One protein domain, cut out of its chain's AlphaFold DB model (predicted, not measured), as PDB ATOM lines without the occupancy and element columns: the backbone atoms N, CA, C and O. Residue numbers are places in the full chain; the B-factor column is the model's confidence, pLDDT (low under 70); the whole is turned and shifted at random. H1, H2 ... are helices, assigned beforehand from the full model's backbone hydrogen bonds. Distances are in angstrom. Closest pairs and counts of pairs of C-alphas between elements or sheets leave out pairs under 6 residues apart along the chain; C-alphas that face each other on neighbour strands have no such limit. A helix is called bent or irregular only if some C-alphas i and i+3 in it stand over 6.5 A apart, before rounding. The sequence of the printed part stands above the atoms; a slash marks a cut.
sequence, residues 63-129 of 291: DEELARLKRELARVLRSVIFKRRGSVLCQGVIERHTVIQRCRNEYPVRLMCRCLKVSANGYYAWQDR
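AT A GLANCE: This is residues 63 to 129 of the 291 residues of the protein "IS3 family transposase" of Pseudomonas aeruginosa (strain PA7) (UniProt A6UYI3). A long helix, H1, reaches out from a small head of short helices, H2 to H5, and its residues 79 to 83 pack crosswise on H4, on the side of the head toward H1; residues 63 to 74 of H1 stick out. The 67 printed residues have five named helices, H1 to H5, class all helix. The whole is only just loose, close to compact, with radius of gyration of the C-alphas 13.3 A, spanning 45 by 23 by 19 A.

IN THESE COORDINATES: H1, residues 63 to 85, runs 32.7 A from C-alpha 63 at (-80.229, -49.299, 201.750). H2, residues 87 to 90, is irregular, 7.0 A long. H3 is residues 93 to 102, 14.6 A; H4 109 to 115, 9.8 A; H5 120 to 127, 10.6 A, ending at (-61.470, -14.024, 198.134).

HOW THE PARTS SIT: H1 touches H4, the hub, with residues 79 to 83 alone, about perpendicular at 74 degrees; the closest C-alphas, Ser 79 and Cys 115, are 6.4 A apart. H4 touches H5, closest C-alphas Cys 113 and Ala 120, 5.9 A. Every O i to N i+4 pair is within hydrogen-bond range in H1, H3, H4 and H5; H2 is too short for one.

THE WHOLE: The printed part has no cut and no long link. pLDDT is under 70 at residues 63 to 64, 81 and 83 to 91.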
ATOM      1  N   ASP A  63     -80.948 -49.839 202.907       59.53
ATOM      2  CA  ASP A  63     -80.229 -49.299 201.750       59.53
ATOM      3  C   ASP A  63     -80.035 -47.781 201.877       59.53
ATOM      4  O   ASP A  63     -79.001 -47.251 201.477       59.53
ATOM      5  N   GLU A  64     -80.977 -47.076 202.515       65.81
ATOM      6  CA  GLU A  64     -80.823 -45.660 202.862       65.81
ATOM      7  C   GLU A  64     -79.763 -45.472 203.952       65.81
ATOM      8  O   GLU A  64     -78.959 -44.545 203.855       65.81
ATOM      9  N   GLU A  65     -79.711 -46.365 204.944       72.62
ATOM     10  CA  GLU A  65     -78.674 -46.424 205.979       72.62
ATOM     11  C   GLU A  65     -77.309 -46.775 205.387       72.62
ATOM     12  O   GLU A  65     -76.332 -46.096 205.683       72.62
ATOM     13  N   LEU A  66     -77.219 -47.763 204.492       75.81
ATOM     14  CA  LEU A  66     -75.983 -48.100 203.786       75.81
ATOM     15  C   LEU A  66     -75.526 -46.956 202.886       75.81
ATOM     16  O   LEU A  66     -74.347 -46.604 202.886       75.81
ATOM     17  N   ALA A  67     -76.439 -46.333 202.145       73.19
ATOM     18  CA  ALA A  67     -76.127 -45.167 201.334       73.19
ATOM     19  C   ALA A  67     -75.710 -43.978 202.213       73.19
ATOM     20  O   ALA A  67     -74.789 -43.244 201.856       73.19
ATOM     21  N   ARG A  68     -76.338 -43.797 203.380       80.75
ATOM     22  CA  ARG A  68     -75.964 -42.782 204.369       80.75
ATOM     23  C   ARG A  68     -74.574 -43.047 204.937       80.75
ATOM     24  O   ARG A  68     -73.745 -42.145 204.886       80.75
ATOM     25  N   LEU A  69     -74.290 -44.263 205.391       79.19
ATOM     26  CA  LEU A  69     -72.995 -44.661 205.942       79.19
ATOM     27  C   LEU A  69     -71.887 -44.575 204.892       79.19
ATOM     28  O   LEU A  69     -70.824 -44.037 205.177       79.19
ATOM     29  N   LYS A  70     -72.138 -44.999 203.647       75.44
ATOM     30  CA  LYS A  70     -71.197 -44.819 202.526       75.44
ATOM     31  C   LYS A  70     -70.924 -43.336 202.254       75.44
ATOM     32  O   LYS A  70     -69.771 -42.949 202.063       75.44
ATOM     33  N   ARG A  71     -71.956 -42.481 202.286       79.06
ATOM     34  CA  ARG A  71     -71.805 -41.017 202.161       79.06
ATOM     35  C   ARG A  71     -71.013 -40.416 203.327       79.06
ATOM     36  O   ARG A  71     -70.167 -39.548 203.101       79.06
ATOM     37  N   GLU A  72     -71.264 -40.869 204.551       78.81
ATOM     38  CA  GLU A  72     -70.554 -40.434 205.756       78.81
ATOM     39  C   GLU A  72     -69.084 -40.878 205.727       78.81
ATOM     40  O   GLU A  72     -68.204 -40.033 205.896       78.81
ATOM     41  N   LEU A  73     -68.794 -42.134 205.376       76.69
ATOM     42  CA  LEU A  73     -67.435 -42.652 205.180       76.69
ATOM     43  C   LEU A  73     -66.679 -41.863 204.111       76.69
ATOM     44  O   LEU A  73     -65.575 -41.385 204.364       76.69
ATOM     45  N   ALA A  74     -67.289 -41.630 202.946       74.06
ATOM     46  CA  ALA A  74     -66.673 -40.836 201.885       74.06
ATOM     47  C   ALA A  74     -66.392 -39.387 202.322       74.06
ATOM     48  O   ALA A  74     -65.448 -38.751 201.846       74.06
ATOM     49  N   ARG A  75     -67.209 -38.819 203.216       76.56
ATOM     50  CA  ARG A  75     -66.981 -37.484 203.788       76.56
ATOM     51  C   ARG A  75     -65.849 -37.498 204.818       76.56
ATOM     52  O   ARG A  75     -65.011 -36.596 204.787       76.56
ATOM     53  N   VAL A  76     -65.816 -38.490 205.705       78.06
ATOM     54  CA  VAL A  76     -64.782 -38.628 206.741       78.06
ATOM     55  C   VAL A  76     -63.422 -38.898 206.103       78.06
ATOM     56  O   VAL A  76     -62.480 -38.166 206.398       78.06
ATOM     57  N   LEU A  77     -63.329 -39.834 205.156       70.81
ATOM     58  CA  LEU A  77     -62.086 -40.141 204.439       70.81
ATOM     59  C   LEU A  77     -61.503 -38.898 203.758       70.81
ATOM     60  O   LEU A  77     -60.342 -38.562 203.985       70.81
ATOM     61  N   ARG A  78     -62.324 -38.135 203.021       74.06
ATOM     62  CA  ARG A  78     -61.892 -36.862 202.413       74.06
ATOM     63  C   ARG A  78     -61.386 -35.855 203.450       74.06
ATOM     64  O   ARG A  78     -60.398 -35.171 203.205       74.06
ATOM     65  N   SER A  79     -62.030 -35.774 204.616       71.62
ATOM     66  CA  SER A  79     -61.609 -34.871 205.696       71.62
ATOM     67  C   SER A  79     -60.273 -35.269 206.336       71.62
ATOM     68  O   SER A  79     -59.465 -34.397 206.654       71.62
ATOM     69  N   VAL A  80     -60.025 -36.572 206.492       73.75
ATOM     70  CA  VAL A  80     -58.785 -37.118 207.057       73.75
ATOM     71  C   VAL A  80     -57.626 -36.920 206.086       73.75
ATOM     72  O   VAL A  80     -56.571 -36.441 206.496       73.75
ATOM     73  N   ILE A  81     -57.834 -37.203 204.796       67.88
ATOM     74  CA  ILE A  81     -56.825 -36.992 203.746       67.88
ATOM     75  C   ILE A  81     -56.415 -35.516 203.686       67.88
ATOM     76  O   ILE A  81     -55.225 -35.205 203.685       67.88
ATOM     77  N   PHE A  82     -57.389 -34.603 203.720       72.25
ATOM     78  CA  PHE A  82     -57.119 -33.166 203.725       72.25
ATOM     79  C   PHE A  82     -56.325 -32.722 204.968       72.25
ATOM     80  O   PHE A  82     -55.344 -31.993 204.844       72.25
ATOM     81  N   LYS A  83     -56.690 -33.202 206.166       69.50
ATOM     82  CA  LYS A  83     -55.952 -32.894 207.407       69.50
ATOM     83  C   LYS A  83     -54.532 -33.463 207.414       69.50
ATOM     84  O   LYS A  83     -53.635 -32.811 207.931       69.50
ATOM     85  N   ARG A  84     -54.311 -34.647 206.832       64.94
ATOM     86  CA  ARG A  84     -52.977 -35.261 206.721       64.94
ATOM     87  C   ARG A  84     -52.064 -34.497 205.758       64.94
ATOM     88  O   ARG A  84     -50.858 -34.486 205.963       64.94
ATOM     89  N   ARG A  85     -52.633 -33.854 204.732       61.19
ATOM     90  CA  ARG A  85     -51.892 -33.026 203.765       61.19
ATOM     91  C   ARG A  85     -51.536 -31.627 204.278       61.19
ATOM     92  O   ARG A  85     -50.664 -31.000 203.691       61.19
ATOM     93  N   GLY A  86     -52.184 -31.124 205.331       56.91
ATOM     94  CA  GLY A  86     -52.002 -29.741 205.777       56.91
ATOM     95  C   GLY A  86     -51.642 -29.608 207.256       56.91
ATOM     96  O   GLY A  86     -52.515 -29.715 208.112       56.91
ATOM     97  N   SER A  87     -50.402 -29.211 207.562       58.38
ATOM     98  CA  SER A  87     -49.964 -28.717 208.887       58.38
ATOM     99  C   SER A  87     -50.500 -27.305 209.227       58.38
ATOM    100  O   SER A  87     -49.974 -26.590 210.075       58.38
ATOM    101  N   VAL A  88     -51.596 -26.898 208.584       58.94
ATOM    102  CA  VAL A  88     -52.108 -25.515 208.489       58.94
ATOM    103  C   VAL A  88     -52.982 -25.133 209.694       58.94
ATOM    104  O   VAL A  88     -53.352 -23.976 209.892       58.94
ATOM    105  N   LEU A  89     -53.316 -26.095 210.560       56.59
ATOM    106  CA  LEU A  89     -54.185 -25.860 211.721       56.59
ATOM    107  C   LEU A  89     -53.568 -24.911 212.767       56.59
ATOM    108  O   LEU A  89     -54.316 -24.302 213.533       56.59
ATOM    109  N   CYS A  90     -52.243 -24.732 212.753       55.59
ATOM    110  CA  CYS A  90     -51.514 -23.825 213.648       55.59
ATOM    111  C   CYS A  90     -51.270 -22.425 213.054       55.59
ATOM    112  O   CYS A  90     -50.720 -21.564 213.735       55.59
ATOM    113  N   GLN A  91     -51.681 -22.178 211.807       63.88
ATOM    114  CA  GLN A  91     -51.452 -20.904 211.124       63.88
ATOM    115  C   GLN A  91     -52.642 -19.939 211.258       63.88
ATOM    116  O   GLN A  91     -53.752 -20.312 211.674       63.88
ATOM    117  N   GLY A  92     -52.387 -18.672 210.915       71.56
ATOM    118  CA  GLY A  92     -53.378 -17.599 210.902       71.56
ATOM    119  C   GLY A  92     -54.540 -17.858 209.937       71.56
ATOM    120  O   GLY A  92     -54.473 -18.703 209.049       71.56
ATOM    121  N   VAL A  93     -55.636 -17.113 210.111       76.19
ATOM    122  CA  VAL A  93     -56.875 -17.288 209.324       76.19
ATOM    123  C   VAL A  93     -56.647 -17.071 207.820       76.19
ATOM    124  O   VAL A  93     -57.283 -17.742 207.014       76.19
ATOM    125  N   ILE A  94     -55.713 -16.188 207.447       78.75
ATOM    126  CA  ILE A  94     -55.361 -15.912 206.046       78.75
ATOM    127  C   ILE A  94     -54.753 -17.153 205.387       78.75
ATOM    128  O   ILE A  94     -55.260 -17.573 204.355       78.75
ATOM    129  N   GLU A  95     -53.783 -17.815 206.025       78.44
ATOM    130  CA  GLU A  95     -53.169 -19.029 205.460       78.44
ATOM    131  C   GLU A  95     -54.156 -20.177 205.287       78.44
ATOM    132  O   GLU A  95     -54.132 -20.916 204.301       78.44
ATOM    133  N   ARG A  96     -55.121 -20.279 206.204       81.50
ATOM    134  CA  ARG A  96     -56.221 -21.236 206.057       81.50
ATOM    135  C   ARG A  96     -57.044 -20.945 204.806       81.50
ATOM    136  O   ARG A  96     -57.439 -21.885 204.122       81.50
ATOM    137  N   HIS A  97     -57.298 -19.677 204.488       84.81
ATOM    138  CA  HIS A  97     -57.981 -19.299 203.252       84.81
ATOM    139  C   HIS A  97     -57.116 -19.532 202.007       84.81
ATOM    140  O   HIS A  97     -57.635 -20.059 201.023       84.81
ATOM    141  N   THR A  98     -55.807 -19.267 202.069       84.00
ATOM    142  CA  THR A  98     -54.849 -19.571 200.992       84.00
ATOM    143  C   THR A  98     -54.863 -21.057 200.629       84.00
ATOM    144  O   THR A  98     -54.923 -21.426 199.457       84.00
ATOM    145  N   VAL A  99     -54.886 -21.939 201.628       83.38
ATOM    146  CA  VAL A  99     -54.916 -23.393 201.416       83.38
ATOM    147  C   VAL A  99     -56.254 -23.856 200.840       83.38
ATOM    148  O   VAL A  99     -56.272 -24.692 199.935       83.38
ATOM    149  N   ILE A 100     -57.373 -23.274 201.288       85.31
ATOM    150  CA  ILE A 100     -58.691 -23.520 200.676       85.31
ATOM    151  C   ILE A 100     -58.674 -23.104 199.203       85.31
ATOM    152  O   ILE A 100     -59.178 -23.844 198.363       85.31
ATOM    153  N   GLN A 101     -58.060 -21.961 198.881       86.44
ATOM    154  CA  GLN A 101     -57.944 -21.475 197.510       86.44
ATOM    155  C   GLN A 101     -57.133 -22.429 196.625       86.44
ATOM    156  O   GLN A 101     -57.582 -22.766 195.531       86.44
ATOM    157  N   ARG A 102     -55.969 -22.892 197.102       84.81
ATOM    158  CA  ARG A 102     -55.093 -23.825 196.368       84.81
ATOM    159  C   ARG A 102     -55.780 -25.167 196.102       84.81
ATOM    160  O   ARG A 102     -55.700 -25.693 194.999       84.81
ATOM    161  N   CYS A 103     -56.511 -25.692 197.084       84.31
ATOM    162  CA  CYS A 103     -57.155 -27.004 197.000       84.31
ATOM    163  C   CYS A 103     -58.620 -26.965 196.517       84.31
ATOM    164  O   CYS A 103     -59.303 -27.992 196.570       84.31
ATOM    165  N   ARG A 104     -59.122 -25.815 196.037       85.25
ATOM    166  CA  ARG A 104     -60.542 -25.616 195.676       85.25
ATOM    167  C   ARG A 104     -61.060 -26.564 194.588       85.25
ATOM    168  O   ARG A 104     -62.250 -26.857 194.562       85.25
ATOM    169  N   ASN A 105     -60.173 -27.026 193.706       85.56
ATOM    170  CA  ASN A 105     -60.512 -27.926 192.601       85.56
ATOM    171  C   ASN A 105     -60.527 -29.402 193.039       85.56
ATOM    172  O   ASN A 105     -61.203 -30.219 192.426       85.56
ATOM    173  N   GLU A 106     -59.801 -29.746 194.107       83.69
ATOM    174  CA  GLU A 106     -59.673 -31.123 194.603       83.69
ATOM    175  C   GLU A 106     -60.713 -31.454 195.684       83.69
ATOM    176  O   GLU A 106     -61.181 -32.590 195.783       83.69
ATOM    177  N   TYR A 107     -61.097 -30.470 196.508       83.94
ATOM    178  CA  TYR A 107     -62.010 -30.677 197.633       83.94
ATOM    179  C   TYR A 107     -63.107 -29.607 197.683       83.94
ATOM    180  O   TYR A 107     -62.850 -28.433 197.425       83.94
ATOM    181  N   PRO A 108     -64.337 -29.954 198.111       87.94
ATOM    182  CA  PRO A 108     -65.386 -28.958 198.302       87.94
ATOM    183  C   PRO A 108     -65.006 -27.922 199.371       87.94
ATOM    184  O   PRO A 108     -64.666 -28.287 200.499       87.94
ATOM    185  N   VAL A 109     -65.175 -26.631 199.069       86.50
ATOM    186  CA  VAL A 109     -64.855 -25.504 199.975       86.50
ATOM    187  C   VAL A 109     -65.481 -25.683 201.361       86.50
ATOM    188  O   VAL A 109     -64.790 -25.624 202.374       86.50
ATOM    189  N   ARG A 110     -66.774 -26.029 201.440       86.88
ATOM    190  CA  ARG A 110     -67.464 -26.262 202.727       86.88
ATOM    191  C   ARG A 110     -66.879 -27.426 203.535       86.88
ATOM    192  O   ARG A 110     -67.027 -27.464 204.756       86.88
ATOM    193  N   LEU A 111     -66.267 -28.417 202.885       85.25
ATOM    194  CA  LEU A 111     -65.554 -29.491 203.577       85.25
ATOM    195  C   LEU A 111     -64.255 -28.945 204.174       85.25
ATOM    196  O   LEU A 111     -64.041 -29.112 205.372       85.25
ATOM    197  N   MET A 112     -63.459 -28.228 203.382       85.75
ATOM    198  CA  MET A 112     -62.193 -27.645 203.834       85.75
ATOM    199  C   MET A 112     -62.385 -26.603 204.944       85.75
ATOM    200  O   MET A 112     -61.699 -26.667 205.962       85.75
ATOM    201  N   CYS A 113     -63.380 -25.715 204.826       87.12
ATOM    202  CA  CYS A 113     -63.733 -24.740 205.863       87.12
ATOM    203  C   CYS A 113     -64.041 -25.413 207.211       87.12
ATOM    204  O   CYS A 113     -63.548 -24.981 208.252       87.12
ATOM    205  N   ARG A 114     -64.794 -26.524 207.193       84.06
ATOM    206  CA  ARG A 114     -65.070 -27.321 208.400       84.06
ATOM    207  C   ARG A 114     -63.807 -27.979 208.953       84.06
ATOM    208  O   ARG A 114     -63.627 -27.998 210.166       84.06
ATOM    209  N   CYS A 115     -62.927 -28.492 208.091       83.19
ATOM    210  CA  CYS A 115     -61.658 -29.085 208.518       83.19
ATOM    211  C   CYS A 115     -60.720 -28.065 209.180       83.19
ATOM    212  O   CYS A 115     -60.103 -28.401 210.187       83.19
ATOM    213  N   LEU A 116     -60.643 -26.842 208.643       81.56
ATOM    214  CA  LEU A 116     -59.763 -25.762 209.118       81.56
ATOM    215  C   LEU A 116     -60.405 -24.849 210.177       81.56
ATOM    216  O   LEU A 116     -59.778 -23.883 210.618       81.56
ATOM    217  N   LYS A 117     -61.644 -25.146 210.595       84.06
ATOM    218  CA  LYS A 117     -62.430 -24.346 211.549       84.06
ATOM    219  C   LYS A 117     -62.548 -22.867 211.134       84.06
ATOM    220  O   LYS A 117     -62.368 -21.974 211.956       84.06
ATOM    221  N   VAL A 118     -62.837 -22.608 209.858       87.06
ATOM    222  CA  VAL A 118     -63.110 -21.260 209.318       87.06
ATOM    223  C   VAL A 118     -64.514 -21.193 208.719       87.06
ATOM    224  O   VAL A 118     -65.065 -22.212 208.298       87.06
ATOM    225  N   SER A 119     -65.121 -20.004 208.678       89.12
ATOM    226  CA  SER A 119     -66.442 -19.828 208.069       89.12
ATOM    227  C   SER A 119     -66.336 -19.775 206.541       89.12
ATOM    228  O   SER A 119     -65.412 -19.183 205.984       89.12
ATOM    229  N   ALA A 120     -67.303 -20.385 205.847       87.94
ATOM    230  CA  ALA A 120     -67.368 -20.312 204.385       87.94
ATOM    231  C   ALA A 120     -67.618 -18.873 203.911       87.94
ATOM    232  O   ALA A 120     -66.996 -18.431 202.953       87.94
ATOM    233  N   ASN A 121     -68.463 -18.125 204.630       88.31
ATOM    234  CA  ASN A 121     -68.713 -16.717 204.332       88.31
ATOM    235  C   ASN A 121     -67.436 -15.869 204.469       88.31
ATOM    236  O   ASN A 121     -67.165 -15.023 203.631       88.31
ATOM    237  N   GLY A 122     -66.606 -16.147 205.483       85.94
ATOM    238  CA  GLY A 122     -65.317 -15.478 205.662       85.94
ATOM    239  C   GLY A 122     -64.319 -15.786 204.547       85.94
ATOM    240  O   GLY A 122     -63.566 -14.901 204.162       85.94
ATOM    241  N   TYR A 123     -64.346 -17.003 203.994       87.50
ATOM    242  CA  TYR A 123     -63.506 -17.367 202.851       87.50
ATOM    243  C   TYR A 123     -63.888 -16.602 201.581       87.50
ATOM    244  O   TYR A 123     -63.014 -15.995 200.973       87.50
ATOM    245  N   TYR A 124     -65.171 -16.574 201.210       88.81
ATOM    246  CA  TYR A 124     -65.605 -15.819 200.027       88.81
ATOM    247  C   TYR A 124     -65.396 -14.309 200.219       88.81
ATOM    248  O   TYR A 124     -64.826 -13.651 199.359       88.81
ATOM    249  N   ALA A 125     -65.695 -13.780 201.410       86.56
ATOM    250  CA  ALA A 125     -65.410 -12.384 201.742       86.56
ATOM    251  C   ALA A 125     -63.908 -12.044 201.773       86.56
ATOM    252  O   ALA A 125     -63.558 -10.870 201.703       86.56
ATOM    253  N   TRP A 126     -63.022 -13.030 201.947       88.44
ATOM    254  CA  TRP A 126     -61.572 -12.869 201.808       88.44
ATOM    255  C   TRP A 126     -61.140 -12.949 200.341       88.44
ATOM    256  O   TRP A 126     -60.296 -12.161 199.929       88.44
ATOM    257  N   GLN A 127     -61.743 -13.849 199.561       86.31
ATOM    258  CA  GLN A 127     -61.470 -14.024 198.134       86.31
ATOM    259  C   GLN A 127     -61.817 -12.765 197.329       86.31
ATOM    260  O   GLN A 127     -61.040 -12.358 196.470       86.31
ATOM    261  N   ASP A 128     -62.945 -12.132 197.647       84.44
ATOM    262  CA  ASP A 128     -63.420 -10.927 196.957       84.44
ATOM    263  C   ASP A 128     -62.831  -9.635 197.550       84.44
ATOM    264  O   ASP A 128     -63.114  -8.526 197.090       84.44
ATOM    265  N   ARG A 129     -62.013  -9.743 198.606       81.38
ATOM    266  CA  ARG A 129     -61.476  -8.577 199.305       81.38
ATOM    267  C   ARG A 129     -60.410  -7.895 198.459       81.38
ATOM    268  O   ARG A 129     -59.299  -8.400 198.312       81.38
TER     269      ARG A 129